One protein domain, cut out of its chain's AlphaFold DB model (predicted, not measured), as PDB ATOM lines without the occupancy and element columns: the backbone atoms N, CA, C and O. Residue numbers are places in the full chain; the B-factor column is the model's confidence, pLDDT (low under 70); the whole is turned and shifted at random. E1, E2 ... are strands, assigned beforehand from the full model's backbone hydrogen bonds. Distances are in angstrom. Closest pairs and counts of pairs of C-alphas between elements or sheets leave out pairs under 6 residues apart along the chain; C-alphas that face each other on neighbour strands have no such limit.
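AT A GLANCE: This is residues 12 to 115 of the 116 residues of a protein of Treponema sp. OMZ 804 (UniProt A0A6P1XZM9). Two small lobes sit end to end, each a strongly twisted sheet of four strands, E5 to E8 in one and E1 to E4 in the other. The sheets are partly face to face, a sandwich with strands crossed at 76 degrees, and E3 meets E7 at the join. The printed part has 104 residues, with eight strands, E1 to E8, and no named helix; the class is all strand, though only 45 residues, under half, are in named elements. Both sheets are antiparallel, in the orders E5 E8 E7 E6 and E1 E4 E3 E2. The whole is compact, with a radius of gyration of the C-alphas of 12.7 A, and spans 38 by 26 by 22 A.

HOW THE PARTS SIT: E7, residues 97 to 106, forms hairpins with E8, residues 109 to 114, and E6, residues 79 to 82; within hydrogen-bond range are N 103 and O 111, 2.8 A, and N 80 and O 100, 2.8 A. E6 E7 E8 are a meander, each strand the antiparallel neighbour of the one before. E5, residues 62 to 65, neighbours E8, with N 63 and O 112 at 2.8 A, closing a Greek key, its first strand beside its fourth. E3, residues 40 to 47, forms hairpins with E2, residues 34 to 37, N 42 and O 35 at 2.8 A, and E4, residues 52 to 56, N 45 and O 54 at 2.8 A. This second meander and E1, residues 12 to 15, make another Greek key, with N 14 and O 53 of E1 and E4 at 2.9 A. The closest C-alphas of E3 and E7 are those of Ala 41 and Val 99, 5.4 A.

IN THESE COORDINATES: E1 begins at C-alpha 12 (263.837, 198.308, 223.053), and E8, 15.8 A long, ends at C-alpha 114 (265.533, 184.516, 228.049). E7, 23.1 A, bends by 70 degrees at residue 103; E3, 18.2 A, bends by 57 degrees at residue 43.

THE WHOLE: The C-alphas farthest apart, of Gly 50 and Lys 75, are 39.4 A apart. The printed part has no cut; the links E1 to E2, E5 to E6 and E6 to E7 are long. Ala 23 alone has pLDDT under 70.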
ATOM      1  N   LYS A  12     264.656 197.121 222.797       90.75
ATOM      2  CA  LYS A  12     263.837 198.308 223.053       90.75
ATOM      3  C   LYS A  12     264.560 199.259 223.984       90.75
ATOM      4  O   LYS A  12     265.108 198.840 225.000       90.75
ATOM      5  N   THR A  13     264.489 200.540 223.660       92.12
ATOM      6  CA  THR A  13     264.871 201.605 224.581       92.12
ATOM      7  C   THR A  13     263.690 201.899 225.496       92.12
ATOM      8  O   THR A  13     262.577 202.141 225.029       92.12
ATOM      9  N   VAL A  14     263.925 201.825 226.800       92.12
ATOM     10  CA  VAL A  14     262.920 202.031 227.848       92.12
ATOM     11  C   VAL A  14     263.429 203.056 228.855       92.12
ATOM     12  O   VAL A  14     264.641 203.248 228.996       92.12
ATOM     13  N   ALA A  15     262.518 203.736 229.552       93.19
ATOM     14  CA  ALA A  15     262.916 204.624 230.634       93.19
ATOM     15  C   ALA A  15     263.425 203.796 231.820       93.19
ATOM     16  O   ALA A  15     262.847 202.767 232.157       93.19
ATOM     17  N   ILE A  16     264.478 204.265 232.494       91.44
ATOM     18  CA  ILE A  16     265.042 203.585 233.674       91.44
ATOM     19  C   ILE A  16     263.986 203.421 234.780       91.44
ATOM     20  O   ILE A  16     264.007 202.430 235.500       91.44
ATOM     21  N   ALA A  17     263.030 204.350 234.881       91.88
ATOM     22  CA  ALA A  17     261.929 204.277 235.844       91.88
ATOM     23  C   ALA A  17     260.969 203.095 235.605       91.88
ATOM     24  O   ALA A  17     260.328 202.642 236.551       91.88
ATOM     25  N   ASP A  18     260.899 202.574 234.376       92.31
ATOM     26  CA  ASP A  18     260.066 201.418 234.014       92.31
ATOM     27  C   ASP A  18     260.809 200.083 234.193       92.31
ATOM     28  O   ASP A  18     260.246 199.002 233.992       92.31
ATOM     29  N   VAL A  19     262.095 200.148 234.549       91.19
ATOM     30  CA  VAL A  19     262.971 198.994 234.708       91.19
ATOM     31  C   VAL A  19     263.084 198.639 236.181       91.19
ATOM     32  O   VAL A  19     263.534 199.424 237.011       91.19
ATOM     33  N   THR A  20     262.743 197.399 236.508       91.25
ATOM     34  CA  THR A  20     263.026 196.832 237.822       91.25
ATOM     35  C   THR A  20     264.377 196.132 237.788       91.25
ATOM     36  O   THR A  20     264.546 195.124 237.095       91.25
ATOM     37  N   ILE A  21     265.323 196.647 238.576       82.81
ATOM     38  CA  ILE A  21     266.582 195.965 238.871       82.81
ATOM     39  C   ILE A  21     266.392 195.156 240.160       82.81
ATOM     40  O   ILE A  21     265.962 195.710 241.174       82.81
ATOM     41  N   PRO A  22     266.677 193.854 240.140       76.88
ATOM     42  CA  PRO A  22     266.546 192.990 241.308       76.88
ATOM     43  C   PRO A  22     267.482 193.419 242.443       76.88
ATOM     44  O   PRO A  22     268.614 193.845 242.202       76.88
ATOM     45  N   ALA A  23     266.989 193.352 243.682       69.94
ATOM     46  CA  ALA A  23     267.746 193.804 244.844       69.94
ATOM     47  C   ALA A  23     268.971 192.903 245.082       69.94
ATOM     48  O   ALA A  23     268.975 191.730 244.719       69.94
ATOM     49  N   GLY A  24     270.029 193.475 245.663       70.88
ATOM     50  CA  GLY A  24     271.282 192.760 245.943       70.88
ATOM     51  C   GLY A  24     272.491 193.211 245.119       70.88
ATOM     52  O   GLY A  24     273.601 192.762 245.380       70.88
ATOM     53  N   GLY A  25     272.311 194.129 244.162       75.81
ATOM     54  CA  GLY A  25     273.406 194.856 243.501       75.81
ATOM     55  C   GLY A  25     274.248 194.050 242.504       75.81
ATOM     56  O   GLY A  25     275.110 194.627 241.850       75.81
ATOM     57  N   ALA A  26     273.992 192.747 242.344       82.44
ATOM     58  CA  ALA A  26     274.714 191.897 241.395       82.44
ATOM     59  C   ALA A  26     274.341 192.153 239.922       82.44
ATOM     60  O   ALA A  26     275.093 191.772 239.026       82.44
ATOM     61  N   GLN A  27     273.191 192.785 239.671       87.69
ATOM     62  CA  GLN A  27     272.765 193.237 238.346       87.69
ATOM     63  C   GLN A  27     272.833 194.762 238.293       87.69
ATOM     64  O   GLN A  27     272.280 195.440 239.160       87.69
ATOM     65  N   THR A  28     273.490 195.314 237.274       84.56
ATOM     66  CA  THR A  28     273.588 196.766 237.069       84.56
ATOM     67  C   THR A  28     273.275 197.126 235.622       84.56
ATOM     68  O   THR A  28     273.500 196.335 234.706       84.56
ATOM     69  N   LEU A  29     272.768 198.341 235.400       85.00
ATOM     70  CA  LEU A  29     272.493 198.831 234.043       85.00
ATOM     71  C   LEU A  29     273.776 199.018 233.226       85.00
ATOM     72  O   LEU A  29     273.747 198.937 232.006       85.00
ATOM     73  N   ASP A  30     274.899 199.270 233.894       81.75
ATOM     74  CA  ASP A  30     276.168 199.577 233.241       81.75
ATOM     75  C   ASP A  30     276.947 198.311 232.808       81.75
ATOM     76  O   ASP A  30     277.819 198.410 231.954       81.75
ATOM     77  N   ASN A  31     276.612 197.118 233.330       76.44
ATOM     78  CA  ASN A  31     277.346 195.862 233.076       76.44
ATOM     79  C   ASN A  31     276.490 194.768 232.418       76.44
ATOM     80  O   ASN A  31     276.609 193.593 232.761       76.44
ATOM     81  N   HIS A  32     275.600 195.141 231.500       84.56
ATOM     82  CA  HIS A  32     274.681 194.201 230.848       84.56
ATOM     83  C   HIS A  32     273.841 193.369 231.836       84.56
ATOM     84  O   HIS A  32     273.635 192.169 231.658       84.56
ATOM     85  N   GLY A  33     273.380 194.001 232.916       91.12
ATOM     86  CA  GLY A  33     272.599 193.323 233.940       91.12
ATOM     87  C   GLY A  33     271.263 192.792 233.422       91.12
ATOM     88  O   GLY A  33     270.662 193.321 232.481       91.12
ATOM     89  N   ILE A  34     270.782 191.751 234.094       94.19
ATOM     90  CA  ILE A  34     269.447 191.193 233.909       94.19
ATOM     91  C   ILE A  34     268.446 192.106 234.615       94.19
ATOM     92  O   ILE A  34     268.571 192.396 235.807       94.19
ATOM     93  N   VAL A  35     267.438 192.540 233.873       93.94
ATOM     94  CA  VAL A  35     266.410 193.467 234.339       93.94
ATOM     95  C   VAL A  35     265.017 192.977 233.979       93.94
ATOM     96  O   VAL A  35     264.850 192.101 233.133       93.94
ATOM     97  N   PHE A  36     264.005 193.568 234.608       93.25
ATOM     98  CA  PHE A  36     262.606 193.294 234.295       93.25
ATOM     99  C   PHE A  36     261.904 194.562 233.827       93.25
ATOM    100  O   PHE A  36     261.993 195.598 234.483       93.25
ATOM    101  N   VAL A  37     261.177 194.467 232.716       92.38
ATOM    102  CA  VAL A  37     260.255 195.510 232.246       92.38
ATOM    103  C   VAL A  37     258.848 194.936 232.337       92.38
ATOM    104  O   VAL A  37     258.471 194.057 231.557       92.38
ATOM    105  N   GLY A  38     258.103 195.370 233.355       89.88
ATOM    106  CA  GLY A  38     256.929 194.636 233.831       89.88
ATOM    107  C   GLY A  38     257.325 193.233 234.309       89.88
ATOM    108  O   GLY A  38     258.225 193.086 235.139       89.88
ATOM    109  N   ASP A  39     256.693 192.207 233.742       87.62
ATOM    110  CA  ASP A  39     256.976 190.799 234.058       87.62
ATOM    111  C   ASP A  39     258.023 190.157 233.136       87.62
ATOM    112  O   ASP A  39     258.436 189.019 233.358       87.62
ATOM    113  N   ARG A  40     258.477 190.872 232.100       91.06
ATOM    114  CA  ARG A  40     259.381 190.311 231.094       91.06
ATOM    115  C   ARG A  40     260.839 190.527 231.481       91.06
ATOM    116  O   ARG A  40     261.266 191.666 231.673       91.06
ATOM    117  N   ALA A  41     261.601 189.437 231.539       93.75
ATOM    118  CA  ALA A  41     263.046 189.477 231.723       93.75
ATOM    119  C   ALA A  41     263.748 189.964 230.447       93.75
ATOM    120  O   ALA A  41     263.384 189.576 229.335       93.75
ATOM    121  N   GLY A  42     264.769 190.794 230.619       94.38
ATOM    122  CA  GLY A  42     265.621 191.289 229.548       94.38
ATOM    123  C   GLY A  42     267.055 191.487 230.021       94.38
ATOM    124  O   GLY A  42     267.338 191.482 231.218       94.38
ATOM    125  N   VAL A  43     267.964 191.665 229.069       94.38
ATOM    126  CA  VAL A  43     269.380 191.953 229.328       94.38
ATOM    127  C   VAL A  43     269.689 193.347 228.818       94.38
ATOM    128  O   VAL A  43     269.387 193.673 227.668       94.38
ATOM    129  N   VAL A  44     270.269 194.189 229.665       93.50
ATOM    130  CA  VAL A  44     270.701 195.521 229.240       93.50
ATOM    131  C   VAL A  44     271.802 195.378 228.192       93.50
ATOM    132  O   VAL A  44     272.752 194.633 228.384       93.50
ATOM    133  N   LEU A  45     271.674 196.083 227.073       91.12
ATOM    134  CA  LEU A  45     272.722 196.188 226.057       91.12
ATOM    135  C   LEU A  45     273.563 197.440 226.253       91.12
ATOM    136  O   LEU A  45     274.772 197.412 226.072       91.12
ATOM    137  N   GLN A  46     272.904 198.543 226.591       89.00
ATOM    138  CA  GLN A  46     273.543 199.839 226.726       89.00
ATOM    139  C   GLN A  46     272.686 200.733 227.608       89.00
ATOM    140  O   GLN A  46     271.467 200.800 227.448       89.00
ATOM    141  N   LYS A  47     273.333 201.458 228.514       84.25
ATOM    142  CA  LYS A  47     272.724 202.599 229.187       84.25
ATOM    143  C   LYS A  47     272.898 203.825 228.304       84.25
ATOM    144  O   LYS A  47     274.020 204.182 227.946       84.25
ATOM    145  N   GLU A  48     271.789 204.444 227.929       82.69
ATOM    146  CA  GLU A  48     271.811 205.626 227.078       82.69
ATOM    147  C   GLU A  48     272.123 206.873 227.910       82.69
ATOM    148  O   GLU A  48     271.947 206.902 229.130       82.69
ATOM    149  N   THR A  49     272.577 207.942 227.253       77.00
ATOM    150  CA  THR A  49     272.763 209.228 227.937       77.00
ATOM    151  C   THR A  49     271.408 209.747 228.431       77.00
ATOM    152  O   THR A  49     270.476 209.909 227.646       77.00
ATOM    153  N   GLY A  50     271.297 210.015 229.734       80.75
ATOM    154  CA  GLY A  50     270.051 210.440 230.381       80.75
ATOM    155  C   GLY A  50     269.355 209.307 231.144       80.75
ATOM    156  O   GLY A  50     270.008 208.493 231.789       80.75
ATOM    157  N   ASN A  51     268.018 209.275 231.101       88.94
ATOM    158  CA  ASN A  51     267.188 208.366 231.910       88.94
ATOM    159  C   ASN A  51     266.674 207.148 231.121       88.94
ATOM    160  O   ASN A  51     265.565 206.675 231.378       88.94
ATOM    161  N   GLN A  52     267.435 206.658 230.140       92.38
ATOM    162  CA  GLN A  52     267.019 205.558 229.265       92.38
ATOM    163  C   GLN A  52     268.053 204.436 229.211       92.38
ATOM    164  O   GLN A  52     269.246 204.638 229.431       92.38
ATOM    165  N   VAL A  53     267.577 203.234 228.906       92.62
ATOM    166  CA  VAL A  53     268.402 202.043 228.735       92.62
ATOM    167  C   VAL A  53     267.854 201.198 227.592       92.62
ATOM    168  O   VAL A  53     266.642 201.027 227.450       92.62
ATOM    169  N   THR A  54     268.749 200.669 226.767       92.62
ATOM    170  CA  THR A  54     268.421 199.719 225.710       92.62
ATOM    171  C   THR A  54     268.488 198.306 226.278       92.62
ATOM    172  O   THR A  54     269.535 197.862 226.747       92.62
ATOM    173  N   VAL A  55     267.360 197.599 226.240       93.31
ATOM    174  CA  VAL A  55     267.189 196.244 226.776       93.31
ATOM    175  C   VAL A  55     266.874 195.284 225.635       93.31
ATOM    176  O   VAL A  55     265.992 195.551 224.815       93.31
ATOM    177  N   SER A  56     267.589 194.165 225.595       93.31
ATOM    178  CA  SER A  56     267.288 193.029 224.733       93.31
ATOM    179  C   SER A  56     266.328 192.069 225.420       93.31
ATOM    180  O   SER A  56     266.536 191.663 226.563       93.31
ATOM    181  N   PHE A  57     265.305 191.669 224.682       93.50
ATOM    182  CA  PHE A  57     264.341 190.635 225.030       93.50
ATOM    183  C   PHE A  57     264.431 189.438 224.076       93.50
ATOM    184  O   PHE A  57     263.440 188.732 223.865       93.50
ATOM    185  N   ASP A  58     265.590 189.267 223.437       91.81
ATOM    186  CA  ASP A  58     265.853 188.188 222.495       91.81
ATOM    187  C   ASP A  58     265.932 186.839 223.226       91.81
ATOM    188  O   ASP A  58     266.837 186.594 224.027       91.81
ATOM    189  N   THR A  59     264.963 185.970 222.943       91.50
ATOM    190  CA  THR A  59     264.843 184.629 223.530       91.50
ATOM    191  C   THR A  59     265.647 183.573 222.780       91.50
ATOM    192  O   THR A  59     265.853 182.480 223.305       91.50
ATOM    193  N   GLN A  60     266.097 183.878 221.558       88.81
ATOM    194  CA  GLN A  60     266.916 182.985 220.736       88.81
ATOM    195  C   GLN A  60     268.409 183.196 220.983       88.81
ATOM    196  O   GLN A  60     269.216 182.328 220.660       88.81
ATOM    197  N   ARG A  61     268.776 184.341 221.564       91.00
ATOM    198  CA  ARG A  61     270.148 184.660 221.934       91.00
ATOM    199  C   ARG A  61     270.521 184.096 223.302       91.00
ATOM    200  O   ARG A  61     269.754 184.156 224.264       91.00
ATOM    201  N   GLU A  62     271.752 183.614 223.379       93.31
ATOM    202  CA  GLU A  62     272.400 183.223 224.622       93.31
ATOM    203  C   GLU A  62     273.152 184.412 225.237       93.31
ATOM    204  O   GLU A  62     273.744 185.247 224.543       93.31
ATOM    205  N   TRP A  63     273.128 184.467 226.561       94.44
ATOM    206  CA  TRP A  63     273.723 185.503 227.389       94.44
ATOM    207  C   TRP A  63     274.608 184.870 228.450       94.44
ATOM    208  O   TRP A  63     274.374 183.738 228.876       94.44
ATOM    209  N   THR A  64     275.606 185.622 228.904       94.44
ATOM    210  CA  THR A  64     276.520 185.188 229.960       94.44
ATOM    211  C   THR A  64     276.493 186.147 231.136       94.44
ATOM    212  O   THR A  64     276.475 187.360 230.937       94.44
ATOM    213  N   THR A  65     276.540 185.626 232.362       92.75
ATOM    214  CA  THR A  65     276.709 186.446 233.571       92.75
ATOM    215  C   THR A  65     277.579 185.749 234.611       92.75
ATOM    216  O   THR A  65     277.486 184.538 234.809       92.75
ATOM    217  N   GLU A  66     278.422 186.518 235.296       93.19
ATOM    218  CA  GLU A  66     279.209 186.058 236.450       93.19
ATOM    219  C   GLU A  66     278.402 186.120 237.761       93.19
ATOM    220  O   GLU A  66     278.792 185.550 238.779       93.19
ATOM    221  N   SER A  67     277.230 186.761 237.737       92.69
ATOM    222  CA  SER A  67     276.357 186.948 238.896       92.69
ATOM    223  C   SER A  67     275.422 185.750 239.091       92.69
ATOM    224  O   SER A  67     274.239 185.795 238.744       92.69
ATOM    225  N   TYR A  68     275.941 184.663 239.664       94.19
ATOM    226  CA  TYR A  68     275.173 183.439 239.921       94.19
ATOM    227  C   TYR A  68     275.523 182.754 241.247       94.19
ATOM    228  O   TYR A  68     276.599 182.946 241.819       94.19
ATOM    229  N   ASP A  69     274.593 181.940 241.747       94.44
ATOM    230  CA  ASP A  69     274.800 181.066 242.899       94.44
ATOM    231  C   ASP A  69     275.294 179.692 242.431       94.44
ATOM    232  O   ASP A  69     274.512 178.822 242.046       94.44
ATOM    233  N   SER A  70     276.615 179.495 242.481       92.44
ATOM    234  CA  SER A  70     277.275 178.250 242.058       92.44
ATOM    235  C   SER A  70     276.785 176.988 242.783       92.44
ATOM    236  O   SER A  70     276.845 175.903 242.207       92.44
ATOM    237  N   ALA A  71     276.264 177.104 244.010       94.00
ATOM    238  CA  ALA A  71     275.750 175.962 244.764       94.00
ATOM    239  C   ALA A  71     274.320 175.580 244.342       94.00
ATOM    240  O   ALA A  71     273.872 174.453 244.570       94.00
ATOM    241  N   ASN A  72     273.595 176.508 243.712       95.12
ATOM    242  CA  ASN A  72     272.183 176.362 243.381       95.12
ATOM    243  C   ASN A  72     271.887 176.641 241.908       95.12
ATOM    244  O   ASN A  72     270.868 177.249 241.595       95.12
ATOM    245  N   LEU A  73     272.716 176.145 240.992       95.44
ATOM    246  CA  LEU A  73     272.379 176.158 239.568       95.44
ATOM    247  C   LEU A  73     271.440 175.002 239.182       95.44
ATOM    248  O   LEU A  73     271.507 173.921 239.781       95.44
ATOM    249  N   PRO A  74     270.536 175.222 238.211       96.69
ATOM    250  CA  PRO A  74     269.659 174.179 237.691       96.69
ATOM    251  C   PRO A  74     270.425 173.251 236.731       96.69
ATOM    252  O   PRO A  74     271.603 173.471 236.437       96.69
ATOM    253  N   LYS A  75     269.780 172.191 236.231       97.19
ATOM    254  CA  LYS A  75     270.376 171.361 235.170       97.19
ATOM    255  C   LYS A  75     270.271 172.063 233.816       97.19
ATOM    256  O   LYS A  75     269.421 172.925 233.612       97.19
ATOM    257  N   ILE A  76     271.134 171.685 232.873       97.06
ATOM    258  CA  ILE A  76     271.084 172.211 231.500       97.06
ATOM    259  C   ILE A  76     269.689 171.962 230.901       97.06
ATOM    260  O   ILE A  76     269.162 170.854 230.996       97.06
ATOM    261  N   GLY A  77     269.103 173.000 230.304       96.25
ATOM    262  CA  GLY A  77     267.750 173.015 229.745       96.25
ATOM    263  C   GLY A  77     266.637 173.314 230.755       96.25
ATOM    264  O   GLY A  77     265.486 173.490 230.356       96.25
ATOM    265  N   GLU A  78     266.939 173.399 232.054       97.88
ATOM    266  CA  GLU A  78     265.954 173.760 233.076       97.88
ATOM    267  C   GLU A  78     265.834 175.278 233.259       97.88
ATOM    268  O   GLU A  78     266.682 176.070 232.836       97.88
ATOM    269  N   LYS A  79     264.739 175.683 233.912       97.81
ATOM    270  CA  LYS A  79     264.452 177.087 234.200       97.81
ATOM    271  C   LYS A  79     265.468 177.669 235.177       97.81
ATOM    272  O   LYS A  79     265.788 177.050 236.191       97.81
ATOM    273  N   VAL A  80     265.881 178.898 234.904       97.38
ATOM    274  CA  VAL A  80     266.717 179.702 235.788       97.38
ATOM    275  C   VAL A  80     265.961 180.945 236.239       97.38
ATOM    276  O   VAL A  80     265.240 181.588 235.471       97.38
ATOM    277  N   TYR A  81     266.123 181.260 237.514       96.38
ATOM    278  CA  TYR A  81     265.461 182.352 238.201       96.38
ATOM    279  C   TYR A  81     266.507 183.323 238.713       96.38
ATOM    280  O   TYR A  81     267.659 182.952 238.926       96.38
ATOM    281  N   LEU A  82     266.097 184.558 238.948       94.25
ATOM    282  CA  LEU A  82     266.935 185.543 239.594       94.25
ATOM    283  C   LEU A  82     266.524 185.717 241.053       94.25
ATOM    284  O   LEU A  82     265.356 185.998 241.346       94.25
ATOM    285  N   GLY A  83     267.503 185.559 241.940       92.44
ATOM    286  CA  GLY A  83     267.379 185.764 243.372       92.44
ATOM    287  C   GLY A  83     266.901 187.175 243.688       92.44
ATOM    288  O   GLY A  83     267.535 188.153 243.299       92.44
ATOM    289  N   ALA A  84     265.784 187.296 244.404       87.12
ATOM    290  CA  ALA A  84     265.248 188.603 244.781       87.12
ATOM    291  C   ALA A  84     266.112 189.331 245.826       87.12
ATOM    292  O   ALA A  84     266.023 190.550 245.936       87.12
ATOM    293  N   SER A  85     266.918 188.597 246.601       87.88
ATOM    294  CA  SER A  85     267.744 189.138 247.688       87.88
ATOM    295  C   SER A  85     269.159 189.525 247.264       87.88
ATOM    296  O   SER A  85     269.729 190.455 247.828       87.88
ATOM    297  N   ASP A  86     269.745 188.778 246.331       88.12
ATOM    298  CA  ASP A  86     271.149 188.901 245.936       88.12
ATOM    299  C   ASP A  86     271.342 189.231 244.448       88.12
ATOM    300  O   ASP A  86     272.456 189.544 244.036       88.12
ATOM    301  N   GLY A  87     270.280 189.184 243.636       90.31
ATOM    302  CA  GLY A  87     270.331 189.435 242.199       90.31
ATOM    303  C   GLY A  87     271.092 188.365 241.414       90.31
ATOM    304  O   GLY A  87     271.506 188.628 240.284       90.31
ATOM    305  N   LYS A  88     271.319 187.175 241.985       94.00
ATOM    306  CA  LYS A  88     272.087 186.100 241.345       94.00
ATOM    307  C   LYS A  88     271.186 185.092 240.646       94.00
ATOM    308  O   LYS A  88     270.076 184.813 241.096       94.00
ATOM    309  N   LEU A  89     271.669 184.505 239.552       95.06
ATOM    310  CA  LEU A  89     270.979 183.380 238.919       95.06
ATOM    311  C   LEU A  89     270.997 182.135 239.815       95.06
ATOM    312  O   LEU A  89     272.034 181.769 240.371       95.06
ATOM    313  N   THR A  90     269.844 181.476 239.928       95.81
ATOM    314  CA  THR A  90     269.602 180.317 240.795       95.81
ATOM    315  C   THR A  90     268.497 179.409 240.235       95.81
ATOM    316  O   THR A  90     267.667 179.821 239.425       95.81
ATOM    317  N   LYS A  91     268.453 178.152 240.684       96.81
ATOM    318  CA  LYS A  91     267.390 177.170 240.398       96.81
ATOM    319  C   LYS A  91     266.118 177.406 241.216       96.81
ATOM    320  O   LYS A  91     265.073 176.832 240.916       96.81
ATOM    321  N   THR A  92     266.209 178.191 242.287       95.38
ATOM    322  CA  THR A  92     265.118 178.373 243.248       95.38
ATOM    323  C   THR A  92     264.028 179.262 242.664       95.38
ATOM    324  O   THR A  92     264.268 180.441 242.424       95.38
ATOM    325  N   ALA A  93     262.823 178.719 242.482       94.00
ATOM    326  CA  ALA A  93     261.676 179.466 241.958       94.00
ATOM    327  C   ALA A  93     260.963 180.314 243.025       94.00
ATOM    328  O   ALA A  93     260.515 181.423 242.753       94.00
ATOM    329  N   SER A  94     260.827 179.785 244.243       93.06
ATOM    330  CA  SER A  94     260.040 180.426 245.302       93.06
ATOM    331  C   SER A  94     260.618 181.789 245.676       93.06
ATOM    332  O   SER A  94     261.775 181.874 246.078       93.06
ATOM    333  N   GLY A  95     259.803 182.842 245.569       88.00
ATOM    334  CA  GLY A  95     260.203 184.219 245.886       88.00
ATOM    335  C   GLY A  95     261.115 184.883 244.848       88.00
ATOM    336  O   GLY A  95     261.490 186.035 245.037       88.00
ATOM    337  N   ASN A  96     261.436 184.192 243.751       92.94
ATOM    338  CA  ASN A  96     262.359 184.649 242.717       92.94
ATOM    339  C   ASN A  96     261.644 184.829 241.377       92.94
ATOM    340  O   ASN A  96     260.584 184.254 241.128       92.94
ATOM    341  N   LYS A  97     262.234 185.631 240.487       93.19
ATOM    342  CA  LYS A  97     261.642 185.916 239.174       93.19
ATOM    343  C   LYS A  97     262.239 185.022 238.096       93.19
ATOM    344  O   LYS A  97     263.453 184.848 238.042       93.19
ATOM    345  N   LEU A  98     261.392 184.463 237.234       95.38
ATOM    346  CA  LEU A  98     261.834 183.652 236.100       95.38
ATOM    347  C   LEU A  98     262.615 184.520 235.109       95.38
ATOM    348  O   LEU A  98     262.119 185.556 234.679       95.38
ATOM    349  N   VAL A  99     263.811 184.073 234.731       95.62
ATOM    350  CA  VAL A  99     264.627 184.728 233.698       95.62
ATOM    351  C   VAL A  99     264.520 183.974 232.382       95.62
ATOM    352  O   VAL A  99     264.278 184.577 231.339       95.62
ATOM    353  N   GLY A 100     264.671 182.651 232.427       96.62
ATOM    354  CA  GLY A 100     264.663 181.817 231.233       96.62
ATOM    355  C   GLY A 100     265.268 180.452 231.479       96.62
ATOM    356  O   GLY A 100     264.845 179.785 232.422       96.62
ATOM    357  N   TYR A 101     266.214 180.032 230.644       97.38
ATOM    358  CA  TYR A 101     266.753 178.670 230.644       97.38
ATOM    359  C   TYR A 101     268.268 178.658 230.785       97.38
ATOM    360  O   TYR A 101     268.955 179.497 230.214       97.38
ATOM    361  N   TYR A 102     268.779 177.697 231.549       97.69
ATOM    362  CA  TYR A 102     270.204 177.525 231.814       97.69
ATOM    363  C   TYR A 102     270.862 176.577 230.809       97.69
ATOM    364  O   TYR A 102     270.343 175.492 230.551       97.69
ATOM    365  N   TRP A 103     272.042 176.943 230.306       97.31
ATOM    366  CA  TRP A 103     272.773 176.183 229.284       97.31
ATOM    367  C   TRP A 103     274.159 175.706 229.719       97.31
ATOM    368  O   TRP A 103     274.837 175.020 228.960       97.31
ATOM    369  N   GLY A 104     274.567 175.997 230.954       96.19
ATOM    370  CA  GLY A 104     275.855 175.569 231.492       96.19
ATOM    371  C   GLY A 104     276.699 176.738 231.980       96.19
ATOM    372  O   GLY A 104     276.215 177.857 232.143       96.19
ATOM    373  N   THR A 105     277.983 176.472 232.195       96.31
ATOM    374  CA  THR A 105     278.980 177.498 232.494       96.31
ATOM    375  C   THR A 105     280.078 177.504 231.440       96.31
ATOM    376  O   THR A 105     280.460 176.462 230.906       96.31
ATOM    377  N   ILE A 106     280.597 178.689 231.137       94.50
ATOM    378  CA  ILE A 106     281.719 178.894 230.224       94.50
ATOM    379  C   ILE A 106     282.604 180.010 230.773       94.50
ATOM    380  O   ILE A 106     282.113 181.071 231.149       94.50
ATOM    381  N   GLY A 107     283.910 179.757 230.886       91.69
ATOM    382  CA  GLY A 107     284.873 180.770 231.337       91.69
ATOM    383  C   GLY A 107     284.584 181.370 232.722       91.69
ATOM    384  O   GLY A 107     284.939 182.515 232.960       91.69
ATOM    385  N   GLY A 108     283.923 180.631 233.620       92.06
ATOM    386  CA  GLY A 108     283.542 181.125 234.949       92.06
ATOM    387  C   GLY A 108     282.198 181.861 235.010       92.06
ATOM    388  O   GLY A 108     281.759 182.178 236.111       92.06
ATOM    389  N   ALA A 109     281.511 182.055 233.881       94.38
ATOM    390  CA  ALA A 109     280.177 182.646 233.795       94.38
ATOM    391  C   ALA A 109     279.100 181.590 233.506       94.38
ATOM    392  O   ALA A 109     279.383 180.535 232.938       94.38
ATOM    393  N   VAL A 110     277.851 181.881 233.864       95.31
ATOM    394  CA  VAL A 110     276.671 181.088 233.493       95.31
ATOM    395  C   VAL A 110     276.169 181.500 232.119       95.31
ATOM    396  O   VAL A 110     275.971 182.689 231.889       95.31
ATOM    397  N   LEU A 111     275.906 180.520 231.253       96.75
ATOM    398  CA  LEU A 111     275.235 180.670 229.965       96.75
ATOM    399  C   LEU A 111     273.725 180.445 230.132       96.75
ATOM    400  O   LEU A 111     273.305 179.444 230.720       96.75
ATOM    401  N   PHE A 112     272.901 181.355 229.616       96.50
ATOM    402  CA  PHE A 112     271.441 181.265 229.700       96.50
ATOM    403  C   PHE A 112     270.745 181.924 228.503       96.50
ATOM    404  O   PHE A 112     271.339 182.745 227.812       96.50
ATOM    405  N   SER A 113     269.475 181.600 228.263       96.00
ATOM    406  CA  SER A 113     268.601 182.328 227.328       96.00
ATOM    407  C   SER A 113     267.372 182.876 228.048       96.00
ATOM    408  O   SER A 113     267.030 182.409 229.136       96.00
ATOM    409  N   LEU A 114     266.717 183.881 227.464       95.69
ATOM    410  CA  LEU A 114     265.533 184.516 228.049       95.69
ATOM    411  C   LEU A 114     264.254 183.706 227.798       95.69
ATOM    412  O   LEU A 114     264.097 183.064 226.758       95.69
ATOM    413  N   HIS A 115     263.316 183.766 228.746       93.94
ATOM    414  CA  HIS A 115     261.953 183.269 228.552       93.94
ATOM    415  C   HIS A 115     261.142 184.210 227.645       93.94
ATOM    416  O   HIS A 115     261.383 185.418 227.630       93.94
TER     417      HIS A 115